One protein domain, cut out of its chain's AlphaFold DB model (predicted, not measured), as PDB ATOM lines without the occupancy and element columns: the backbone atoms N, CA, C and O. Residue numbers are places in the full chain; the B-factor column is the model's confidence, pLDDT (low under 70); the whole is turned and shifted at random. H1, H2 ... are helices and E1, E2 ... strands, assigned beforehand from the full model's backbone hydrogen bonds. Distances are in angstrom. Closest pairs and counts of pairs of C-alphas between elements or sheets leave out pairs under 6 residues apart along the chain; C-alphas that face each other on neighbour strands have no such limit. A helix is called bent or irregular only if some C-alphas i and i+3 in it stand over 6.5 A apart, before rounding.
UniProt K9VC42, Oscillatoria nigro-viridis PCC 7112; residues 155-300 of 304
ATOM      1  N   ARG A 155      23.905 -16.629  46.325       93.62
ATOM      2  CA  ARG A 155      25.027 -17.275  47.020       93.62
ATOM      3  C   ARG A 155      24.579 -18.207  48.138       93.62
ATOM      4  O   ARG A 155      25.194 -19.255  48.321       93.62
ATOM      5  N   ASP A 156      23.532 -17.849  48.876       94.12
ATOM      6  CA  ASP A 156      22.984 -18.710  49.929       94.12
ATOM      7  C   ASP A 156      22.377 -19.978  49.320       94.12
ATOM      8  O   ASP A 156      22.627 -21.080  49.811       94.12
ATOM      9  N   ILE A 157      21.658 -19.839  48.200       96.44
ATOM     10  CA  ILE A 157      21.127 -20.985  47.452       96.44
ATOM     11  C   ILE A 157      22.258 -21.812  46.826       96.44
ATOM     12  O   ILE A 157      22.227 -23.041  46.881       96.44
ATOM     13  N   ALA A 158      23.294 -21.168  46.286       96.19
ATOM     14  CA  ALA A 158      24.455 -21.860  45.732       96.19
ATOM     15  C   ALA A 158      25.159 -22.716  46.796       96.19
ATOM     16  O   ALA A 158      25.430 -23.897  46.577       96.19
ATOM     17  N   ASN A 159      25.386 -22.139  47.977       95.50
ATOM     18  CA  ASN A 159      25.937 -22.839  49.132       95.50
ATOM     19  C   ASN A 159      25.036 -24.003  49.575       95.50
ATOM     20  O   ASN A 159      25.553 -25.054  49.946       95.50
ATOM     21  N   ALA A 160      23.710 -23.851  49.498       96.50
ATOM     22  CA  ALA A 160      22.762 -24.922  49.804       96.50
ATOM     23  C   ALA A 160      22.871 -26.092  48.834       96.50
ATOM     24  O   ALA A 160      22.957 -27.231  49.288       96.50
ATOM     25  N   PHE A 161      22.981 -25.835  47.530       97.50
ATOM     26  CA  PHE A 161      23.225 -26.901  46.559       97.50
ATOM     27  C   PHE A 161      24.583 -27.578  46.749       97.50
ATOM     28  O   PHE A 161      24.648 -28.803  46.690       97.50
ATOM     29  N   ILE A 162      25.655 -26.823  47.021       95.94
ATOM     30  CA  ILE A 162      26.987 -27.398  47.288       95.94
ATOM     31  C   ILE A 162      26.956 -28.277  48.542       95.94
ATOM     32  O   ILE A 162      27.441 -29.411  48.525       95.94
ATOM     33  N   TRP A 163      26.348 -27.783  49.623       96.50
ATOM     34  CA  TRP A 163      26.190 -28.548  50.853       96.50
ATOM     35  C   TRP A 163      25.359 -29.813  50.612       96.50
ATOM     36  O   TRP A 163      25.819 -30.907  50.937       96.50
ATOM     37  N   LEU A 164      24.193 -29.700  49.974       96.62
ATOM     38  CA  LEU A 164      23.301 -30.827  49.704       96.62
ATOM     39  C   LEU A 164      23.957 -31.875  48.790       96.62
ATOM     40  O   LEU A 164      23.866 -33.072  49.059       96.62
ATOM     41  N   ALA A 165      24.674 -31.443  47.750       95.69
ATOM     42  CA  ALA A 165      25.424 -32.334  46.872       95.69
ATOM     43  C   ALA A 165      26.497 -33.115  47.647       95.69
ATOM     44  O   ALA A 165      26.632 -34.324  47.460       95.69
ATOM     45  N   SER A 166      27.189 -32.463  48.591       94.50
ATOM     46  CA  SER A 166      28.170 -33.131  49.457       94.50
ATOM     47  C   SER A 166      27.543 -34.212  50.345       94.50
ATOM     48  O   SER A 166      28.132 -35.277  50.510       94.50
ATOM     49  N   GLN A 167      26.329 -33.982  50.865       94.50
ATOM     50  CA  GLN A 167      25.614 -34.975  51.679       94.50
ATOM     51  C   GLN A 167      25.178 -36.192  50.853       94.50
ATOM     52  O   GLN A 167      25.129 -37.307  51.369       94.50
ATOM     53  N   ASN A 168      24.914 -35.985  49.564       93.00
ATOM     54  CA  ASN A 168      24.470 -37.020  48.634       93.00
ATOM     55  C   ASN A 168      25.618 -37.647  47.816       93.00
ATOM     56  O   ASN A 168      25.362 -38.469  46.941       93.00
ATOM     57  N   ASN A 169      26.881 -37.290  48.089       93.81
ATOM     58  CA  ASN A 169      28.058 -37.696  47.302       93.81
ATOM     59  C   ASN A 169      27.933 -37.393  45.794       93.81
ATOM     60  O   ASN A 169      28.424 -38.144  44.949       93.81
ATOM     61  N   VAL A 170      27.289 -36.277  45.454       94.44
ATOM     62  CA  VAL A 170      27.131 -35.804  44.077       94.44
ATOM     63  C   VAL A 170      28.234 -34.800  43.769       94.44
ATOM     64  O   VAL A 170      28.395 -33.796  44.461       94.44
ATOM     65  N   ALA A 171      28.993 -35.047  42.703       93.50
ATOM     66  CA  ALA A 171      29.948 -34.074  42.193       93.50
ATOM     67  C   ALA A 171      29.211 -32.987  41.397       93.50
ATOM     68  O   ALA A 171      28.448 -33.288  40.473       93.50
ATOM     69  N   ILE A 172      29.462 -31.721  41.731       93.44
ATOM     70  CA  ILE A 172      28.946 -30.571  40.986       93.44
ATOM     71  C   ILE A 172      30.104 -29.669  40.561       93.44
ATOM     72  O   ILE A 172      30.935 -29.281  41.380       93.44
ATOM     73  N   ASN A 173      30.178 -29.354  39.269       93.50
ATOM     74  CA  ASN A 173      31.063 -28.314  38.752       93.50
ATOM     75  C   ASN A 173      30.326 -26.959  38.747       93.50
ATOM     76  O   ASN A 173      29.112 -26.888  38.980       93.50
ATOM     77  N   VAL A 174      31.053 -25.874  38.470       94.06
ATOM     78  CA  VAL A 174      30.472 -24.520  38.463       94.06
ATOM     79  C   VAL A 174      29.336 -24.368  37.447       94.06
ATOM     80  O   VAL A 174      28.367 -23.654  37.698       94.06
ATOM     81  N   TYR A 175      29.403 -25.072  36.319       94.56
ATOM     82  CA  TYR A 175      28.387 -24.986  35.279       94.56
ATOM     83  C   TYR A 175      27.102 -25.695  35.697       94.56
ATOM     84  O   TYR A 175      26.037 -25.097  35.588       94.56
ATOM     85  N   LYS A 176      27.173 -26.912  36.247       96.06
ATOM     86  CA  LYS A 176      26.020 -27.619  36.823       96.06
ATOM     87  C   LYS A 176      25.353 -26.781  37.911       96.06
ATOM     88  O   LYS A 176      24.131 -26.677  37.922       96.06
ATOM     89  N   LEU A 177      26.137 -26.115  38.761       96.88
ATOM     90  CA  LEU A 177      25.609 -25.215  39.788       96.88
ATOM     91  C   LEU A 177      24.768 -24.071  39.193       96.88
ATOM     92  O   LEU A 177      23.676 -23.810  39.687       96.88
ATOM     93  N   GLN A 178      25.214 -23.441  38.100       97.62
ATOM     94  CA  GLN A 178      24.436 -22.402  37.404       97.62
ATOM     95  C   GLN A 178      23.082 -22.927  36.896       97.62
ATOM     96  O   GLN A 178      22.061 -22.259  37.051       97.62
ATOM     97  N   LYS A 179      23.047 -24.153  36.351       97.88
ATOM     98  CA  LYS A 179      21.797 -24.787  35.898       97.88
ATOM     99  C   LYS A 179      20.860 -25.113  37.065       97.88
ATOM    100  O   LYS A 179      19.662 -24.873  36.961       97.88
ATOM    101  N   LEU A 180      21.392 -25.615  38.179       98.38
ATOM    102  CA  LEU A 180      20.604 -25.892  39.387       98.38
ATOM    103  C   LEU A 180      19.974 -24.613  39.955       98.38
ATOM    104  O   LEU A 180      18.796 -24.606  40.305       98.38
ATOM    105  N   LEU A 181      20.727 -23.511  39.980       98.31
ATOM    106  CA  LEU A 181      20.215 -22.207  40.403       98.31
ATOM    107  C   LEU A 181      19.121 -21.683  39.477       98.31
ATOM    108  O   LEU A 181      18.130 -21.136  39.961       98.31
ATOM    109  N   TYR A 182      19.280 -21.866  38.163       98.62
ATOM    110  CA  TYR A 182      18.249 -21.508  37.194       98.62
ATOM    111  C   TYR A 182      16.953 -22.279  37.457       98.62
ATOM    112  O   TYR A 182      15.903 -21.656  37.600       98.62
ATOM    113  N   TYR A 183      17.022 -23.606  37.607       98.56
ATOM    114  CA  TYR A 183      15.838 -24.410  37.917       98.56
ATOM    115  C   TYR A 183      15.201 -24.004  39.247       98.56
ATOM    116  O   TYR A 183      13.982 -23.860  39.308       98.56
ATOM    117  N   ALA A 184      15.999 -23.746  40.287       98.06
ATOM    118  CA  ALA A 184      15.480 -23.270  41.565       98.06
ATOM    119  C   ALA A 184      14.701 -21.955  41.411       98.06
ATOM    120  O   ALA A 184      13.560 -21.867  41.858       98.06
ATOM    121  N   GLN A 185      15.271 -20.951  40.735       97.94
ATOM    122  CA  GLN A 185      14.601 -19.669  40.492       97.94
ATOM    123  C   GLN A 185      13.334 -19.846  39.645       97.94
ATOM    124  O   GLN A 185      12.288 -19.283  39.969       97.94
ATOM    125  N   ALA A 186      13.409 -20.630  38.568       97.75
ATOM    126  CA  ALA A 186      12.329 -20.769  37.603       97.75
ATOM    127  C   ALA A 186      11.129 -21.546  38.171       97.75
ATOM    128  O   ALA A 186       9.990 -21.084  38.057       97.75
ATOM    129  N   TRP A 187      11.371 -22.656  38.878       96.81
ATOM    130  CA  TRP A 187      10.322 -23.382  39.597       96.81
ATOM    131  C   TRP A 187       9.734 -22.558  40.738       96.81
ATOM    132  O   TRP A 187       8.515 -22.533  40.901       96.81
ATOM    133  N   TYR A 188      10.560 -21.826  41.491       94.38
ATOM    134  CA  TYR A 188      10.063 -20.997  42.588       94.38
ATOM    135  C   TYR A 188       9.155 -19.872  42.069       94.38
ATOM    136  O   TYR A 188       8.069 -19.648  42.609       94.38
ATOM    137  N   LEU A 189       9.534 -19.234  40.956       91.38
ATOM    138  CA  LEU A 189       8.689 -18.283  40.232       91.38
ATOM    139  C   LEU A 189       7.390 -18.928  39.732       91.38
ATOM    140  O   LEU A 189       6.332 -18.308  39.833       91.38
ATOM    141  N   GLY A 190       7.448 -20.153  39.207       86.25
ATOM    142  CA  GLY A 190       6.279 -20.882  38.713       86.25
ATOM    143  C   GLY A 190       5.277 -21.253  39.812       86.25
ATOM    144  O   GLY A 190       4.076 -21.062  39.628       86.25
ATOM    145  N   VAL A 191       5.770 -21.741  40.954       82.88
ATOM    146  CA  VAL A 191       4.957 -22.230  42.081       82.88
ATOM    147  C   VAL A 191       4.455 -21.085  42.961       82.88
ATOM    148  O   VAL A 191       3.276 -21.040  43.310       82.88
ATOM    149  N   TYR A 192       5.332 -20.150  43.329       84.19
ATOM    150  CA  TYR A 192       5.024 -19.100  44.306       84.19
ATOM    151  C   TYR A 192       4.749 -17.737  43.670       84.19
ATOM    152  O   TYR A 192       4.241 -16.833  44.333       84.19
ATOM    153  N   GLY A 193       5.059 -17.565  42.384       82.44
ATOM    154  CA  GLY A 193       4.805 -16.324  41.658       82.44
ATOM    155  C   GLY A 193       5.758 -15.176  41.994       82.44
ATOM    156  O   GLY A 193       5.565 -14.081  41.455       82.44
ATOM    157  N   THR A 194       6.758 -15.411  42.843       86.19
ATOM    158  CA  THR A 194       7.755 -14.442  43.325       86.19
ATOM    159  C   THR A 194       9.166 -15.002  43.137       86.19
ATOM    160  O   THR A 194       9.304 -16.222  43.145       86.19
ATOM    161  N   PRO A 195      10.206 -14.168  42.978       91.62
ATOM    162  CA  PRO A 195      11.585 -14.647  42.854       91.62
ATOM    163  C   PRO A 195      12.087 -15.311  44.144       91.62
ATOM    164  O   PRO A 195      11.690 -14.909  45.239       91.62
ATOM    165  N   LEU A 196      12.968 -16.311  44.009       92.94
ATOM    166  CA  LEU A 196      13.652 -16.944  45.145       92.94
ATOM    167  C   LEU A 196      14.788 -16.053  45.657       92.94
ATOM    168  O   LEU A 196      14.955 -15.895  46.865       92.94
ATOM    169  N   PHE A 197      15.539 -15.461  44.730       94.31
ATOM    170  CA  PHE A 197      16.606 -14.499  44.990       94.31
ATOM    171  C   PHE A 197      16.638 -13.399  43.917       94.31
ATOM    172  O   PHE A 197      15.987 -13.487  42.873       94.31
ATOM    173  N   ASP A 198      17.404 -12.349  44.206       92.31
ATOM    174  CA  ASP A 198      17.506 -11.104  43.433       92.31
ATOM    175  C   ASP A 198      18.770 -11.114  42.553       92.31
ATOM    176  O   ASP A 198      19.739 -10.411  42.829       92.31
ATOM    177  N   ALA A 199      18.794 -11.997  41.551       92.38
ATOM    178  CA  ALA A 199      19.847 -12.060  40.540       92.38
ATOM    179  C   ALA A 199      19.263 -12.447  39.177       92.38
ATOM    180  O   ALA A 199      18.303 -13.218  39.089       92.38
ATOM    181  N   ASP A 200      19.876 -11.923  38.120       95.88
ATOM    182  CA  ASP A 200      19.457 -12.158  36.744       95.88
ATOM    183  C   ASP A 200      20.370 -13.167  36.046       95.88
ATOM    184  O   ASP A 200      21.597 -13.132  36.171       95.88
ATOM    185  N   PHE A 201      19.756 -14.050  35.259       98.44
ATOM    186  CA  PHE A 201      20.475 -14.982  34.398       98.44
ATOM    187  C   PHE A 201      20.667 -14.386  33.007       98.44
ATOM    188  O   PHE A 201      19.739 -13.832  32.423       98.44
ATOM    189  N   GLN A 202      21.853 -14.569  32.438       98.25
ATOM    190  CA  GLN A 202      22.146 -14.298  31.035       98.25
ATOM    191  C   GLN A 202      22.049 -15.582  30.204       98.25
ATOM    192  O   GLN A 202      22.487 -16.645  30.645       98.25
ATOM    193  N   ALA A 203      21.521 -15.488  28.985       97.56
ATOM    194  CA  ALA A 203      21.310 -16.627  28.089       97.56
ATOM    195  C   ALA A 203      22.565 -17.009  27.280       97.56
ATOM    196  O   ALA A 203      22.570 -16.933  26.050       97.56
ATOM    197  N   TRP A 204      23.639 -17.422  27.958       97.12
ATOM    198  CA  TRP A 204      24.916 -17.769  27.316       97.12
ATOM    199  C   TRP A 204      24.810 -19.017  26.423       97.12
ATOM    200  O   TRP A 204      23.819 -19.747  26.456       97.12
ATOM    201  N   ILE A 205      25.857 -19.263  25.621       95.00
ATOM    202  CA  ILE A 205      25.974 -20.405  24.688       95.00
ATOM    203  C   ILE A 205      25.688 -21.740  25.396       95.00
ATOM    204  O   ILE A 205      24.925 -22.559  24.891       95.00
ATOM    205  N   HIS A 206      26.255 -21.922  26.592       93.69
ATOM    206  CA  HIS A 206      26.165 -23.151  27.391       93.69
ATOM    207  C   HIS A 206      25.091 -23.089  28.486       93.69
ATOM    208  O   HIS A 206      25.247 -23.657  29.576       93.69
ATOM    209  N   GLY A 207      24.004 -22.367  28.212       95.50
ATOM    210  CA  GLY A 207      22.870 -22.224  29.115       95.50
ATOM    211  C   GLY A 207      22.916 -20.961  29.984       95.50
ATOM    212  O   GLY A 207      23.695 -20.043  29.724       95.50
ATOM    213  N   PRO A 208      22.037 -20.879  30.992       97.69
ATOM    214  CA  PRO A 208      21.871 -19.698  31.827       97.69
ATOM    215  C   PRO A 208      23.064 -19.506  32.768       97.69
ATOM    216  O   PRO A 208      23.572 -20.469  33.344       97.69
ATOM    217  N   VAL A 209      23.498 -18.257  32.941       97.44
ATOM    218  CA  VAL A 209      24.636 -17.899  33.800       97.44
ATOM    219  C   VAL A 209      24.322 -16.643  34.605       97.44
ATOM    220  O   VAL A 209      23.907 -15.642  34.030       97.44
ATOM    221  N   ILE A 210      24.583 -16.674  35.913       97.56
ATOM    222  CA  ILE A 210      24.763 -15.486  36.759       97.56
ATOM    223  C   ILE A 210      26.257 -15.119  36.699       97.56
ATOM    224  O   ILE A 210      27.063 -15.846  37.298       97.56
ATOM    225  N   PRO A 211      26.661 -14.051  35.977       94.38
ATOM    226  CA  PRO A 211      28.075 -13.771  35.711       94.38
ATOM    227  C   PRO A 211      28.905 -13.589  36.984       94.38
ATOM    228  O   PRO A 211      29.938 -14.238  37.135       94.38
ATOM    229  N   ASP A 212      28.399 -12.802  37.936       92.19
ATOM    230  CA  ASP A 212      29.078 -12.507  39.203       92.19
ATOM    231  C   ASP A 212      29.348 -13.774  40.028       92.19
ATOM    232  O   ASP A 212      30.371 -13.901  40.707       92.19
ATOM    233  N   LEU A 213      28.426 -14.740  39.975       91.81
ATOM    234  CA  LEU A 213      28.579 -16.009  40.673       91.81
ATOM    235  C   LEU A 213      29.541 -16.943  39.929       91.81
ATOM    236  O   LEU A 213      30.337 -17.630  40.567       91.81
ATOM    237  N   LEU A 214      29.494 -16.962  38.593       92.25
ATOM    238  CA  LEU A 214      30.427 -17.746  37.783       92.25
ATOM    239  C   LEU A 214      31.862 -17.283  38.038       92.25
ATOM    240  O   LEU A 214      32.708 -18.120  38.339       92.25
ATOM    241  N   GLU A 215      32.121 -15.974  37.991       89.31
ATOM    242  CA  GLU A 215      33.454 -15.395  38.195       89.31
ATOM    243  C   GLU A 215      34.069 -15.819  39.539       89.31
ATOM    244  O   GLU A 215      35.240 -16.213  39.592       89.31
ATOM    245  N   LYS A 216      33.258 -15.833  40.609       85.81
ATOM    246  CA  LYS A 216      33.672 -16.267  41.952       85.81
ATOM    247  C   LYS A 216      34.265 -17.681  41.950       85.81
ATOM    248  O   LYS A 216      35.316 -17.903  42.544       85.81
ATOM    249  N   TYR A 217      33.585 -18.638  41.322       83.75
ATOM    250  CA  TYR A 217      33.973 -20.054  41.372       83.75
ATOM    251  C   TYR A 217      34.910 -20.459  40.230       83.75
ATOM    252  O   TYR A 217      35.746 -21.347  40.402       83.75
ATOM    253  N   GLN A 218      34.813 -19.807  39.071       80.69
ATOM    254  CA  GLN A 218      35.594 -20.147  37.886       80.69
ATOM    255  C   GLN A 218      37.091 -19.921  38.111       80.69
ATOM    256  O   GLN A 218      37.893 -20.761  37.705       80.69
ATOM    257  N   CYS A 219      37.467 -18.857  38.830       75.12
ATOM    258  CA  CYS A 219      38.860 -18.597  39.203       75.12
ATOM    259  C   CYS A 219      39.481 -19.722  40.047       75.12
ATOM    260  O   CYS A 219      40.695 -19.914  40.013       75.12
ATOM    261  N   GLN A 220      38.665 -20.448  40.815       75.31
ATOM    262  CA  GLN A 220      39.136 -21.433  41.787       75.31
ATOM    263  C   GLN A 220      39.033 -22.876  41.282       75.31
ATOM    264  O   GLN A 220      39.911 -23.683  41.581       75.31
ATOM    265  N   PHE A 221      37.982 -23.204  40.529       79.69
ATOM    266  CA  PHE A 221      37.662 -24.589  40.170       79.69
ATOM    267  C   PHE A 221      37.615 -24.838  38.661       79.69
ATOM    268  O   PHE A 221      37.785 -25.975  38.234       79.69
ATOM    269  N   SER A 222      37.461 -23.804  37.826       82.50
ATOM    270  CA  SER A 222      37.335 -23.966  36.370       82.50
ATOM    271  C   SER A 222      36.254 -25.009  36.006       82.50
ATOM    272  O   SER A 222      35.082 -24.781  36.294       82.50
ATOM    273  N   TRP A 223      36.626 -26.142  35.400       80.75
ATOM    274  CA  TRP A 223      35.731 -27.257  35.049       80.75
ATOM    275  C   TRP A 223      35.693 -28.381  36.094       80.75
ATOM    276  O   TRP A 223      34.882 -29.298  35.976       80.75
ATOM    277  N   GLU A 224      36.556 -28.318  37.106       89.12
ATOM    278  CA  GLU A 224      36.642 -29.333  38.153       89.12
ATOM    279  C   GLU A 224      35.453 -29.240  39.122       89.12
ATOM    280  O   GLU A 224      34.843 -28.173  39.285       89.12
ATOM    281  N   PRO A 225      35.114 -30.346  39.808       89.56
ATOM    282  CA  PRO A 225      34.129 -30.320  40.876       89.56
ATOM    283  C   PRO A 225      34.492 -29.314  41.974       89.56
ATOM    284  O   PRO A 225      35.647 -29.198  42.393       89.56
ATOM    285  N   ILE A 226      33.479 -28.623  42.493       89.81
ATOM    286  CA  ILE A 226      33.623 -27.734  43.644       89.81
ATOM    287  C   ILE A 226      33.918 -28.604  44.869       89.81
ATOM    288  O   ILE A 226      33.094 -29.409  45.295       89.81
ATOM    289  N   THR A 227      35.112 -28.441  45.436       87.50
ATOM    290  CA  THR A 227      35.579 -29.186  46.622       87.50
ATOM    291  C   THR A 227      35.530 -28.353  47.905       87.50
ATOM    292  O   THR A 227      36.014 -28.780  48.957       87.50
ATOM    293  N   GLU A 228      34.948 -27.155  47.828       85.38
ATOM    294  CA  GLU A 228      34.766 -26.269  48.970       85.38
ATOM    295  C   GLU A 228      33.883 -26.933  50.033       85.38
ATOM    296  O   GLU A 228      32.796 -27.438  49.748       85.38
ATOM    297  N   LYS A 229      34.355 -26.942  51.283       86.50
ATOM    298  CA  LYS A 229      33.570 -27.440  52.414       86.50
ATOM    299  C   LYS A 229      32.660 -26.328  52.910       86.50
ATOM    300  O   LYS A 229      33.121 -25.406  53.574       86.50
ATOM    301  N   ILE A 230      31.379 -26.452  52.595       90.06
ATOM    302  CA  ILE A 230      30.339 -25.513  53.005       90.06
ATOM    303  C   ILE A 230      29.686 -26.017  54.298       90.06
ATOM    304  O   ILE A 230      29.358 -27.198  54.416       90.06
ATOM    305  N   GLU A 231      29.525 -25.138  55.288       89.56
ATOM    306  CA  GLU A 231      28.705 -25.426  56.473       89.56
ATOM    307  C   GLU A 231      27.222 -25.453  56.096       89.56
ATOM    308  O   GLU A 231      26.817 -24.780  55.151       89.56
ATOM    309  N   GLN A 232      26.398 -26.189  56.848       87.69
ATOM    310  CA  GLN A 232      24.961 -26.263  56.582       87.69
ATOM    311  C   GLN A 232      24.339 -24.854  56.540       87.69
ATOM    312  O   GLN A 232      24.364 -24.148  57.559       87.69
ATOM    313  N   PRO A 233      23.763 -24.434  55.399       87.38
ATOM    314  CA  PRO A 233      23.185 -23.105  55.286       87.38
ATOM    315  C   PRO A 233      21.978 -22.932  56.201       87.38
ATOM    316  O   PRO A 233      21.151 -23.831  56.365       87.38
ATOM    317  N   LYS A 234      21.864 -21.743  56.796       88.19
ATOM    318  CA  LYS A 234      20.734 -21.369  57.651       88.19
ATOM    319  C   LYS A 234      19.588 -20.871  56.778       88.19
ATOM    320  O   LYS A 234      19.430 -19.671  56.594       88.19
ATOM    321  N   LEU A 235      18.832 -21.809  56.223       86.62
ATOM    322  CA  LEU A 235      17.623 -21.540  55.450       86.62
ATOM    323  C   LEU A 235      16.382 -21.831  56.295       86.62
ATOM    324  O   LEU A 235      16.390 -22.749  57.120       86.62
ATOM    325  N   SER A 236      15.297 -21.088  56.072       86.69
ATOM    326  CA  SER A 236      13.992 -21.491  56.594       86.69
ATOM    327  C   SER A 236      13.615 -22.885  56.086       86.69
ATOM    328  O   SER A 236      13.957 -23.276  54.968       86.69
ATOM    329  N   GLN A 237      12.871 -23.637  56.904       83.94
ATOM    330  CA  GLN A 237      12.484 -25.020  56.602       83.94
ATOM    331  C   GLN A 237      11.857 -25.160  55.209       83.94
ATOM    332  O   GLN A 237      12.183 -26.086  54.476       83.94
ATOM    333  N   LYS A 238      10.996 -24.210  54.831       84.00
ATOM    334  CA  LYS A 238      10.315 -24.211  53.536       84.00
ATOM    335  C   LYS A 238      11.291 -24.091  52.362       84.00
ATOM    336  O   LYS A 238      11.124 -24.781  51.363       84.00
ATOM    337  N   ILE A 239      12.283 -23.205  52.462       90.12
ATOM    338  CA  ILE A 239      13.275 -23.033  51.396       90.12
ATOM    339  C   ILE A 239      14.217 -24.232  51.358       90.12
ATOM    340  O   ILE A 239      14.501 -24.722  50.275       90.12
ATOM    341  N   GLY A 240      14.638 -24.746  52.518       92.69
ATOM    342  CA  GLY A 240      15.436 -25.972  52.595       92.69
ATOM    343  C   GLY A 240      14.768 -27.145  51.875       92.69
ATOM    344  O   GLY A 240      15.373 -27.721  50.980       92.69
ATOM    345  N   GLN A 241      13.494 -27.413  52.185       90.62
ATOM    346  CA  GLN A 241      12.698 -28.458  51.523       90.62
ATOM    347  C   GLN A 241      12.597 -28.241  50.011       90.62
ATOM    348  O   GLN A 241      12.803 -29.165  49.237       90.62
ATOM    349  N   PHE A 242      12.355 -27.005  49.574       91.62
ATOM    350  CA  PHE A 242      12.286 -26.696  48.149       91.62
ATOM    351  C   PHE A 242      13.622 -26.948  47.423       91.62
ATOM    352  O   PHE A 242      13.640 -27.461  46.308       91.62
ATOM    353  N   ILE A 243      14.756 -26.611  48.044       96.38
ATOM    354  CA  ILE A 243      16.081 -26.894  47.475       96.38
ATOM    355  C   ILE A 243      16.366 -28.399  47.440       96.38
ATOM    356  O   ILE A 243      16.975 -28.867  46.478       96.38
ATOM    357  N   GLU A 244      15.911 -29.153  48.442       95.69
ATOM    358  CA  GLU A 244      15.973 -30.618  48.447       95.69
ATOM    359  C   GLU A 244      15.172 -31.213  47.285       95.69
ATOM    360  O   GLU A 244      15.739 -31.983  46.520       95.69
ATOM    361  N   GLU A 245      13.928 -30.777  47.067       94.56
ATOM    362  CA  GLU A 245      13.083 -31.221  45.944       94.56
ATOM    363  C   GLU A 245      13.733 -30.940  44.577       94.56
ATOM    364  O   GLU A 245      13.780 -31.807  43.702       94.56
ATOM    365  N   VAL A 246      14.298 -29.740  44.388       96.50
ATOM    366  CA  VAL A 246      15.040 -29.403  43.160       96.50
ATOM    367  C   VAL A 246      16.304 -30.266  43.036       96.50
ATOM    368  O   VAL A 246      16.644 -30.716  41.943       96.50
ATOM    369  N   GLY A 247      17.006 -30.521  44.139       96.31
ATOM    370  CA  GLY A 247      18.168 -31.406  44.167       96.31
ATOM    371  C   GLY A 247      17.815 -32.836  43.756       96.31
ATOM    372  O   GLY A 247      18.452 -33.385  42.859       96.31
ATOM    373  N   GLU A 248      16.772 -33.412  44.350       95.69
ATOM    374  CA  GLU A 248      16.255 -34.745  44.026       95.69
ATOM    375  C   GLU A 248      15.879 -34.867  42.549       95.69
ATOM    376  O   GLU A 248      16.221 -35.859  41.909       95.69
ATOM    377  N   ALA A 249      15.242 -33.835  41.989       95.12
ATOM    378  CA  ALA A 249      14.830 -33.829  40.594       95.12
ATOM    379  C   ALA A 249      16.004 -33.724  39.609       95.12
ATOM    380  O   ALA A 249      15.913 -34.269  38.514       95.12
ATOM    381  N   TYR A 250      17.087 -33.010  39.951       97.44
ATOM    382  CA  TYR A 250      18.102 -32.619  38.962       97.44
ATOM    383  C   TYR A 250      19.529 -33.118  39.216       97.44
ATOM    384  O   TYR A 250      20.383 -32.999  38.333       97.44
ATOM    385  N   PHE A 251      19.835 -33.684  40.385       97.38
ATOM    386  CA  PHE A 251      21.191 -34.144  40.701       97.38
ATOM    387  C   PHE A 251      21.670 -35.308  39.837       97.38
ATOM    388  O   PHE A 251      22.880 -35.408  39.612       97.38
ATOM    389  N   GLU A 252      20.765 -36.141  39.324       96.31
ATOM    390  CA  GLU A 252      21.109 -37.268  38.452       96.31
ATOM    391  C   GLU A 252      21.639 -36.841  37.075       96.31
ATOM    392  O   GLU A 252      22.411 -37.576  36.460       96.31
ATOM    393  N   TYR A 253      21.285 -35.641  36.605       96.44
ATOM    394  CA  TYR A 253      21.704 -35.148  35.295       96.44
ATOM    395  C   TYR A 253      23.092 -34.508  35.353       96.44
ATOM    396  O   TYR A 253      23.440 -33.786  36.294       96.44
ATOM    397  N   ASP A 254      23.898 -34.745  34.324       94.00
ATOM    398  CA  ASP A 254      25.149 -34.021  34.107       94.00
ATOM    399  C   ASP A 254      24.904 -32.601  33.560       94.00
ATOM    400  O   ASP A 254      23.779 -32.197  33.252       94.00
ATOM    401  N   ASP A 255      25.966 -31.800  33.502       91.88
ATOM    402  CA  ASP A 255      25.900 -30.412  33.046       91.88
ATOM    403  C   ASP A 255      25.454 -30.283  31.583       91.88
ATOM    404  O   ASP A 255      24.664 -29.386  31.279       91.88
ATOM    405  N   GLU A 256      25.904 -31.183  30.706       94.19
ATOM    406  CA  GLU A 256      25.495 -31.239  29.300       94.19
ATOM    407  C   GLU A 256      24.001 -31.565  29.161       94.19
ATOM    408  O   GLU A 256      23.288 -30.945  28.369       94.19
ATOM    409  N   THR A 257      23.484 -32.513  29.943       97.38
ATOM    410  CA  THR A 257      22.065 -32.873  29.898       97.38
ATOM    411  C   THR A 257      21.197 -31.732  30.405       97.38
ATOM    412  O   THR A 257      20.238 -31.368  29.722       97.38
ATOM    413  N   LEU A 258      21.567 -31.097  31.523       97.69
ATOM    414  CA  LEU A 258      20.864 -29.912  32.018       97.69
ATOM    415  C   LEU A 258      20.928 -28.752  31.013       97.69
ATOM    416  O   LEU A 258      19.926 -28.066  30.821       97.69
ATOM    417  N   GLU A 259      22.067 -28.547  30.338       96.44
ATOM    418  CA  GLU A 259      22.185 -27.568  29.251       96.44
ATOM    419  C   GLU A 259      21.193 -27.873  28.125       96.44
ATOM    420  O   GLU A 259      20.424 -26.997  27.735       96.44
ATOM    421  N   ARG A 260      21.176 -29.105  27.601       97.38
ATOM    422  CA  ARG A 260      20.266 -29.483  26.508       97.38
ATOM    423  C   ARG A 260      18.806 -29.266  26.881       97.38
ATOM    424  O   ARG A 260      18.050 -28.799  26.031       97.38
ATOM    425  N   MET A 261      18.436 -29.582  28.122       97.94
ATOM    426  CA  MET A 261      17.093 -29.335  28.636       97.94
ATOM    427  C   MET A 261      16.790 -27.837  28.613       97.94
ATOM    428  O   MET A 261      15.914 -27.424  27.857       97.94
ATOM    429  N   ILE A 262      17.563 -27.011  29.325       97.38
ATOM    430  CA  ILE A 262      17.274 -25.575  29.471       97.38
ATOM    431  C   ILE A 262      17.328 -24.838  28.129       97.38
ATOM    432  O   ILE A 262      16.465 -24.014  27.839       97.38
ATOM    433  N   CYS A 263      18.297 -25.155  27.267       95.94
ATOM    434  CA  CYS A 263      18.426 -24.524  25.952       95.94
ATOM    435  C   CYS A 263      17.300 -24.910  24.973       95.94
ATOM    436  O   CYS A 263      17.236 -24.369  23.870       95.94
ATOM    437  N   SER A 264      16.423 -25.847  25.349       96.25
ATOM    438  CA  SER A 264      15.186 -26.160  24.625       96.25
ATOM    439  C   SER A 264      13.938 -25.502  25.233       96.25
ATOM    440  O   SER A 264      12.851 -25.601  24.663       96.25
ATOM    441  N   GLU A 265      14.074 -24.814  26.370       97.56
ATOM    442  CA  GLU A 265      12.968 -24.161  27.069       97.56
ATOM    443  C   GLU A 265      12.727 -22.733  26.571       97.56
ATOM    444  O   GLU A 265      13.651 -21.984  26.245       97.56
ATOM    445  N   MET A 266      11.453 -22.329  26.580       97.75
ATOM    446  CA  MET A 266      11.014 -21.015  26.105       97.75
ATOM    447  C   MET A 266      11.754 -19.830  26.742       97.75
ATOM    448  O   MET A 266      12.123 -18.944  25.981       97.75
ATOM    449  N   PRO A 267      12.032 -19.772  28.061       98.19
ATOM    450  CA  PRO A 267      12.688 -18.597  28.635       98.19
ATOM    451  C   PRO A 267      14.088 -18.343  28.079       98.19
ATOM    452  O   PRO A 267      14.451 -17.197  27.807       98.19
ATOM    453  N   TRP A 268      14.863 -19.405  27.855       98.12
ATOM    454  CA  TRP A 268      16.190 -19.285  27.257       98.12
ATOM    455  C   TRP A 268      16.103 -18.940  25.764       98.12
ATOM    456  O   TRP A 268      16.835 -18.069  25.293       98.12
ATOM    457  N   LEU A 269      15.177 -19.567  25.028       97.62
ATOM    458  CA  LEU A 269      14.949 -19.287  23.605       97.62
ATOM    459  C   LEU A 269      14.483 -17.843  23.368       97.62
ATOM    460  O   LEU A 269      15.026 -17.155  22.509       97.62
ATOM    461  N   GLU A 270      13.522 -17.354  24.157       97.88
ATOM    462  CA  GLU A 270      13.009 -15.981  24.077       97.88
ATOM    463  C   GLU A 270      14.103 -14.952  24.357       97.88
ATOM    464  O   GLU A 270      14.205 -13.959  23.639       97.88
ATOM    465  N   ALA A 271      14.942 -15.193  25.367       97.56
ATOM    466  CA  ALA A 271      16.041 -14.291  25.693       97.56
ATOM    467  C   ALA A 271      17.052 -14.168  24.543       97.56
ATOM    468  O   ALA A 271      17.627 -13.101  24.339       97.56
ATOM    469  N   ARG A 272      17.268 -15.241  23.773       97.12
ATOM    470  CA  ARG A 272      18.198 -15.233  22.636       97.12
ATOM    471  C   ARG A 272      17.591 -14.715  21.342       97.12
ATOM    472  O   ARG A 272      18.340 -14.213  20.507       97.12
ATOM    473  N   GLY A 273      16.275 -14.812  21.171       96.06
ATOM    474  CA  GLY A 273      15.600 -14.391  19.945       96.06
ATOM    475  C   GLY A 273      16.204 -15.072  18.712       96.06
ATOM    476  O   GLY A 273      16.283 -16.296  18.653       96.06
ATOM    477  N   ASP A 274      16.672 -14.272  17.753       95.25
ATOM    478  CA  ASP A 274      17.249 -14.757  16.491       95.25
ATOM    479  C   ASP A 274      18.757 -15.078  16.572       95.25
ATOM    480  O   ASP A 274      19.365 -15.425  15.557       95.25
ATOM    481  N   ILE A 275      19.390 -14.952  17.749       94.50
ATOM    482  CA  ILE A 275      20.831 -15.202  17.907       94.50
ATOM    483  C   ILE A 275      21.116 -16.710  17.757       94.50
ATOM    484  O   ILE A 275      20.596 -17.507  18.552       94.50
ATOM    485  N   PRO A 276      21.977 -17.125  16.803       90.88
ATOM    486  CA  PRO A 276      22.355 -18.525  16.610       90.88
ATOM    487  C   PRO A 276      22.889 -19.172  17.890       90.88
ATOM    488  O   PRO A 276      23.488 -18.503  18.728       90.88
ATOM    489  N   ARG A 277      22.690 -20.483  18.067       85.75
ATOM    490  CA  ARG A 277      23.048 -21.198  19.309       85.75
ATOM    491  C   ARG A 277      24.539 -21.107  19.661       85.75
ATOM    492  O   ARG A 277      24.878 -21.085  20.838       85.75
ATOM    493  N   ASP A 278      25.402 -21.070  18.657       91.12
ATOM    494  CA  ASP A 278      26.860 -21.018  18.764       91.12
ATOM    495  C   ASP A 278      27.424 -19.597  18.931       91.12
ATOM    496  O   ASP A 278      28.620 -19.435  19.166       91.12
ATOM    497  N   GLU A 279      26.575 -18.568  18.877       93.75
ATOM    498  CA  GLU A 279      26.985 -17.182  19.095       93.75
ATOM    499  C   GLU A 279      26.838 -16.743  20.556       93.75
ATOM    500  O   GLU A 279      25.949 -17.181  21.296       93.75
ATOM    501  N   SER A 280      27.721 -15.839  20.988       93.75
ATOM    502  CA  SER A 280      27.641 -15.280  22.337       93.75
ATOM    503  C   SER A 280      26.358 -14.474  22.510       93.75
ATOM    504  O   SER A 280      26.003 -13.657  21.663       93.75
ATOM    505  N   CYS A 281      25.692 -14.664  23.644       94.56
ATOM    506  CA  CYS A 281      24.528 -13.884  24.030       94.56
ATOM    507  C   CYS A 281      24.602 -13.568  25.523       94.56
ATOM    508  O   CYS A 281      24.868 -14.442  26.346       94.56
ATOM    509  N   HIS A 282      24.356 -12.303  25.852       96.00
ATOM    510  CA  HIS A 282      24.328 -11.788  27.224       96.00
ATOM    511  C   HIS A 282      22.956 -11.201  27.575       96.00
ATOM    512  O   HIS A 282      22.826 -10.464  28.551       96.00
ATOM    513  N   ALA A 283      21.937 -11.493  26.761       97.31
ATOM    514  CA  ALA A 283      20.577 -11.055  27.019       97.31
ATOM    515  C   ALA A 283      20.058 -11.676  28.317       97.31
ATOM    516  O   ALA A 283      20.332 -12.841  28.621       97.31
ATOM    517  N   ILE A 284      19.313 -10.875  29.075       98.31
ATOM    518  CA  ILE A 284      18.727 -11.299  30.340       98.31
ATOM    519  C   ILE A 284      17.544 -12.228  30.068       98.31
ATOM    520  O   ILE A 284      16.626 -11.882  29.324       98.31
ATOM    521  N   ILE A 285      17.547 -13.390  30.715       98.38
ATOM    522  CA  ILE A 285      16.388 -14.274  30.784       98.38
ATOM    523  C   ILE A 285      15.408 -13.661  31.780       98.38
ATOM    524  O   ILE A 285      15.654 -13.646  32.986       98.38
ATOM    525  N   SER A 286      14.300 -13.122  31.273       97.69
ATOM    526  CA  SER A 286      13.352 -12.400  32.121       97.69
ATOM    527  C   SER A 286      12.672 -13.324  33.137       97.69
ATOM    528  O   SER A 286      12.241 -14.440  32.824       97.69
ATOM    529  N   GLN A 287      12.512 -12.828  34.367       95.69
ATOM    530  CA  GLN A 287      11.767 -13.535  35.413       95.69
ATOM    531  C   GLN A 287      10.298 -13.745  35.035       95.69
ATOM    532  O   GLN A 287       9.699 -14.750  35.414       95.69
ATOM    533  N   GLU A 288       9.720 -12.831  34.255       96.81
ATOM    534  CA  GLU A 288       8.364 -12.973  33.733       96.81
ATOM    535  C   GLU A 288       8.246 -14.173  32.786       96.81
ATOM    536  O   GLU A 288       7.320 -14.974  32.932       96.81
ATOM    537  N   SER A 289       9.204 -14.347  31.868       97.88
ATOM    538  CA  SER A 289       9.226 -15.495  30.960       97.88
ATOM    539  C   SER A 289       9.393 -16.813  31.718       97.88
ATOM    540  O   SER A 289       8.604 -17.742  31.520       97.88
ATOM    541  N   MET A 290      10.333 -16.869  32.674       98.00
ATOM    542  CA  MET A 290      10.495 -18.027  33.565       98.00
ATOM    543  C   MET A 290       9.185 -18.350  34.295       98.00
ATOM    544  O   MET A 290       8.679 -19.468  34.203       98.00
ATOM    545  N   LYS A 291       8.576 -17.357  34.953       96.56
ATOM    546  CA  LYS A 291       7.301 -17.512  35.666       96.56
ATOM    547  C   LYS A 291       6.195 -18.030  34.752       96.56
ATOM    548  O   LYS A 291       5.476 -18.959  35.122       96.56
ATOM    549  N   LYS A 292       6.039 -17.446  33.563       96.31
ATOM    550  CA  LYS A 292       5.011 -17.836  32.593       96.31
ATOM    551  C   LYS A 292       5.188 -19.288  32.150       96.31
ATOM    552  O   LYS A 292       4.217 -20.038  32.162       96.31
ATOM    553  N   TYR A 293       6.410 -19.685  31.800       97.25
ATOM    554  CA  TYR A 293       6.704 -21.038  31.334       97.25
ATOM    555  C   TYR A 293       6.510 -22.086  32.440       97.25
ATOM    556  O   TYR A 293       5.789 -23.063  32.248       97.25
ATOM    557  N   TYR A 294       7.078 -21.861  33.626       94.81
ATOM    558  CA  TYR A 294       7.033 -22.842  34.712       94.81
ATOM    559  C   TYR A 294       5.665 -22.915  35.403       94.81
ATOM    560  O   TYR A 294       5.220 -24.004  35.758       94.81
ATOM    561  N   SER A 295       4.925 -21.805  35.521       91.25
ATOM    562  CA  SER A 295       3.551 -21.847  36.057       91.25
ATOM    563  C   SER A 295       2.571 -22.605  35.153       91.25
ATOM    564  O   SER A 295       1.585 -23.148  35.651       91.25
ATOM    565  N   ALA A 296       2.818 -22.668  33.838       92.19
ATOM    566  CA  ALA A 296       2.028 -23.500  32.931       92.19
ATOM    567  C   ALA A 296       2.246 -24.997  33.204       92.19
ATOM    568  O   ALA A 296       1.277 -25.745  33.282       92.19
ATOM    569  N   ARG A 297       3.492 -25.408  33.463       89.94
ATOM    570  CA  ARG A 297       3.857 -26.805  33.762       89.94
ATOM    571  C   ARG A 297       3.277 -27.292  35.090       89.94
ATOM    572  O   ARG A 297       2.729 -28.385  35.156       89.94
ATOM    573  N   VAL A 298       3.280 -26.438  36.117       81.69
ATOM    574  CA  VAL A 298       2.629 -26.740  37.409       81.69
ATOM    575  C   VAL A 298       1.123 -27.017  37.236       81.69
ATOM    576  O   VAL A 298       0.551 -27.875  37.908       81.69
ATOM    577  N   LYS A 299       0.449 -26.299  36.326       74.06
ATOM    578  CA  LYS A 299      -0.984 -26.508  36.046       74.06
ATOM    579  C   LYS A 299      -1.252 -27.826  35.326       74.06
ATOM    580  O   LYS A 299      -2.283 -28.445  35.572       74.06
ATOM    581  N   GLU A 300      -0.353 -28.240  34.438       72.06
ATOM    582  CA  GLU A 300      -0.470 -29.512  33.721       72.06
ATOM    583  C   GLU A 300      -0.362 -30.693  34.691       72.06
ATOM    584  O   GLU A 300      -1.202 -31.587  34.648       72.06
TER     585      GLU A 300
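Overview. This is residues 155 to 300 of the 304 residues of a protein of Oscillatoria nigro-viridis PCC 7112 (UniProt K9VC42). A small two-stranded hairpin, E1 and E2, packs on one side of H2, the long helix that runs through the middle of the domain, and H1 and H4 pack on the other side of H2. H3 and H5 pack near the beginning of H2, H7 crosses near its end, and H6 lies beyond the hairpin, packed on E1 and on H7. The printed part has 146 residues, with seven named helices and two named strands in the order H1 H2 E1 E2 H3 H4 H5 H6 H7; the sheet E1 - E2 is antiparallel and the class is mostly helix. The whole is compact, with a radius of gyration of the C-alphas of 14.6 A and spans of 42 by 35 by 26 A.

Along the chain. Start at C-alpha 201, (20.475, -14.982, 34.398), where E1 begins, residues 201 to 204; E2 follows at residues 207 to 209. Find C-alpha 174 at (30.472, -24.520, 38.463); from there H2, residues 174 to 192, runs 26.7 A. H1 is residues 155 to 167, 18.3 A, and H4 residues 237 to 250, 20.0 A. H3 is residues 211 to 221, neither bent nor irregular, but only just: C-alphas 216 and 219 are 6.3 A apart. H5 is residues 255 to 262 and H6 residues 266 to 272. H7, residues 287 to 300, runs 20.2 A to C-alpha 300 at (-0.470, -29.512, 33.721).

Arrangement. Look first at the hairpin E1 and E2: N 202 and O 209 are 2.8 A apart, within hydrogen-bond range. The closest C-alphas of E2 and H2 are Gln 178 and Val 209, 5.8 A; those of E1 and H6 are Ala 203 and Trp 268, 5.8 A. H2 is the hub, touching five helices, each with a part of its residues alone. With residues 186 to 191 it touches H7, closest at C-alphas Gly 190 and Ser 295, 3.9 A, at a steep tilt of 67 degrees, only just short of about perpendicular. It touches H1 at Leu 181 and Ala 158, 6.8 A, H4 at Ala 184 and Val 246, 6.4 A, H3 at Val 174 and Tyr 217, 6.4 A, and H5 at Lys 176 and Asp 255, 4.7 A, between closest C-alphas. H6 and H7 form a helical hairpin, a shallow tilt of 22 degrees, opposite ways; their closest C-alphas are Pro 267 and Ser 289, 5.2 A. Every O i to N i+4 pair is within hydrogen-bond range in H1, H2, H4, H5 and H6, against 5 of 7 in H3 and 9 of 10 in H7.

Size, cuts and confidence. The two C-alphas farthest apart, Glu 231 and Asp 274, are 42.9 A apart. The printed part has no cut. The long links are residues 222 to 236 and 273 to 286; in the second, residues 284 to 285 pair antiparallel with residues 201 to 202 of E1. The mean pLDDT of the printed part is 93.0, and no printed residue is under 70.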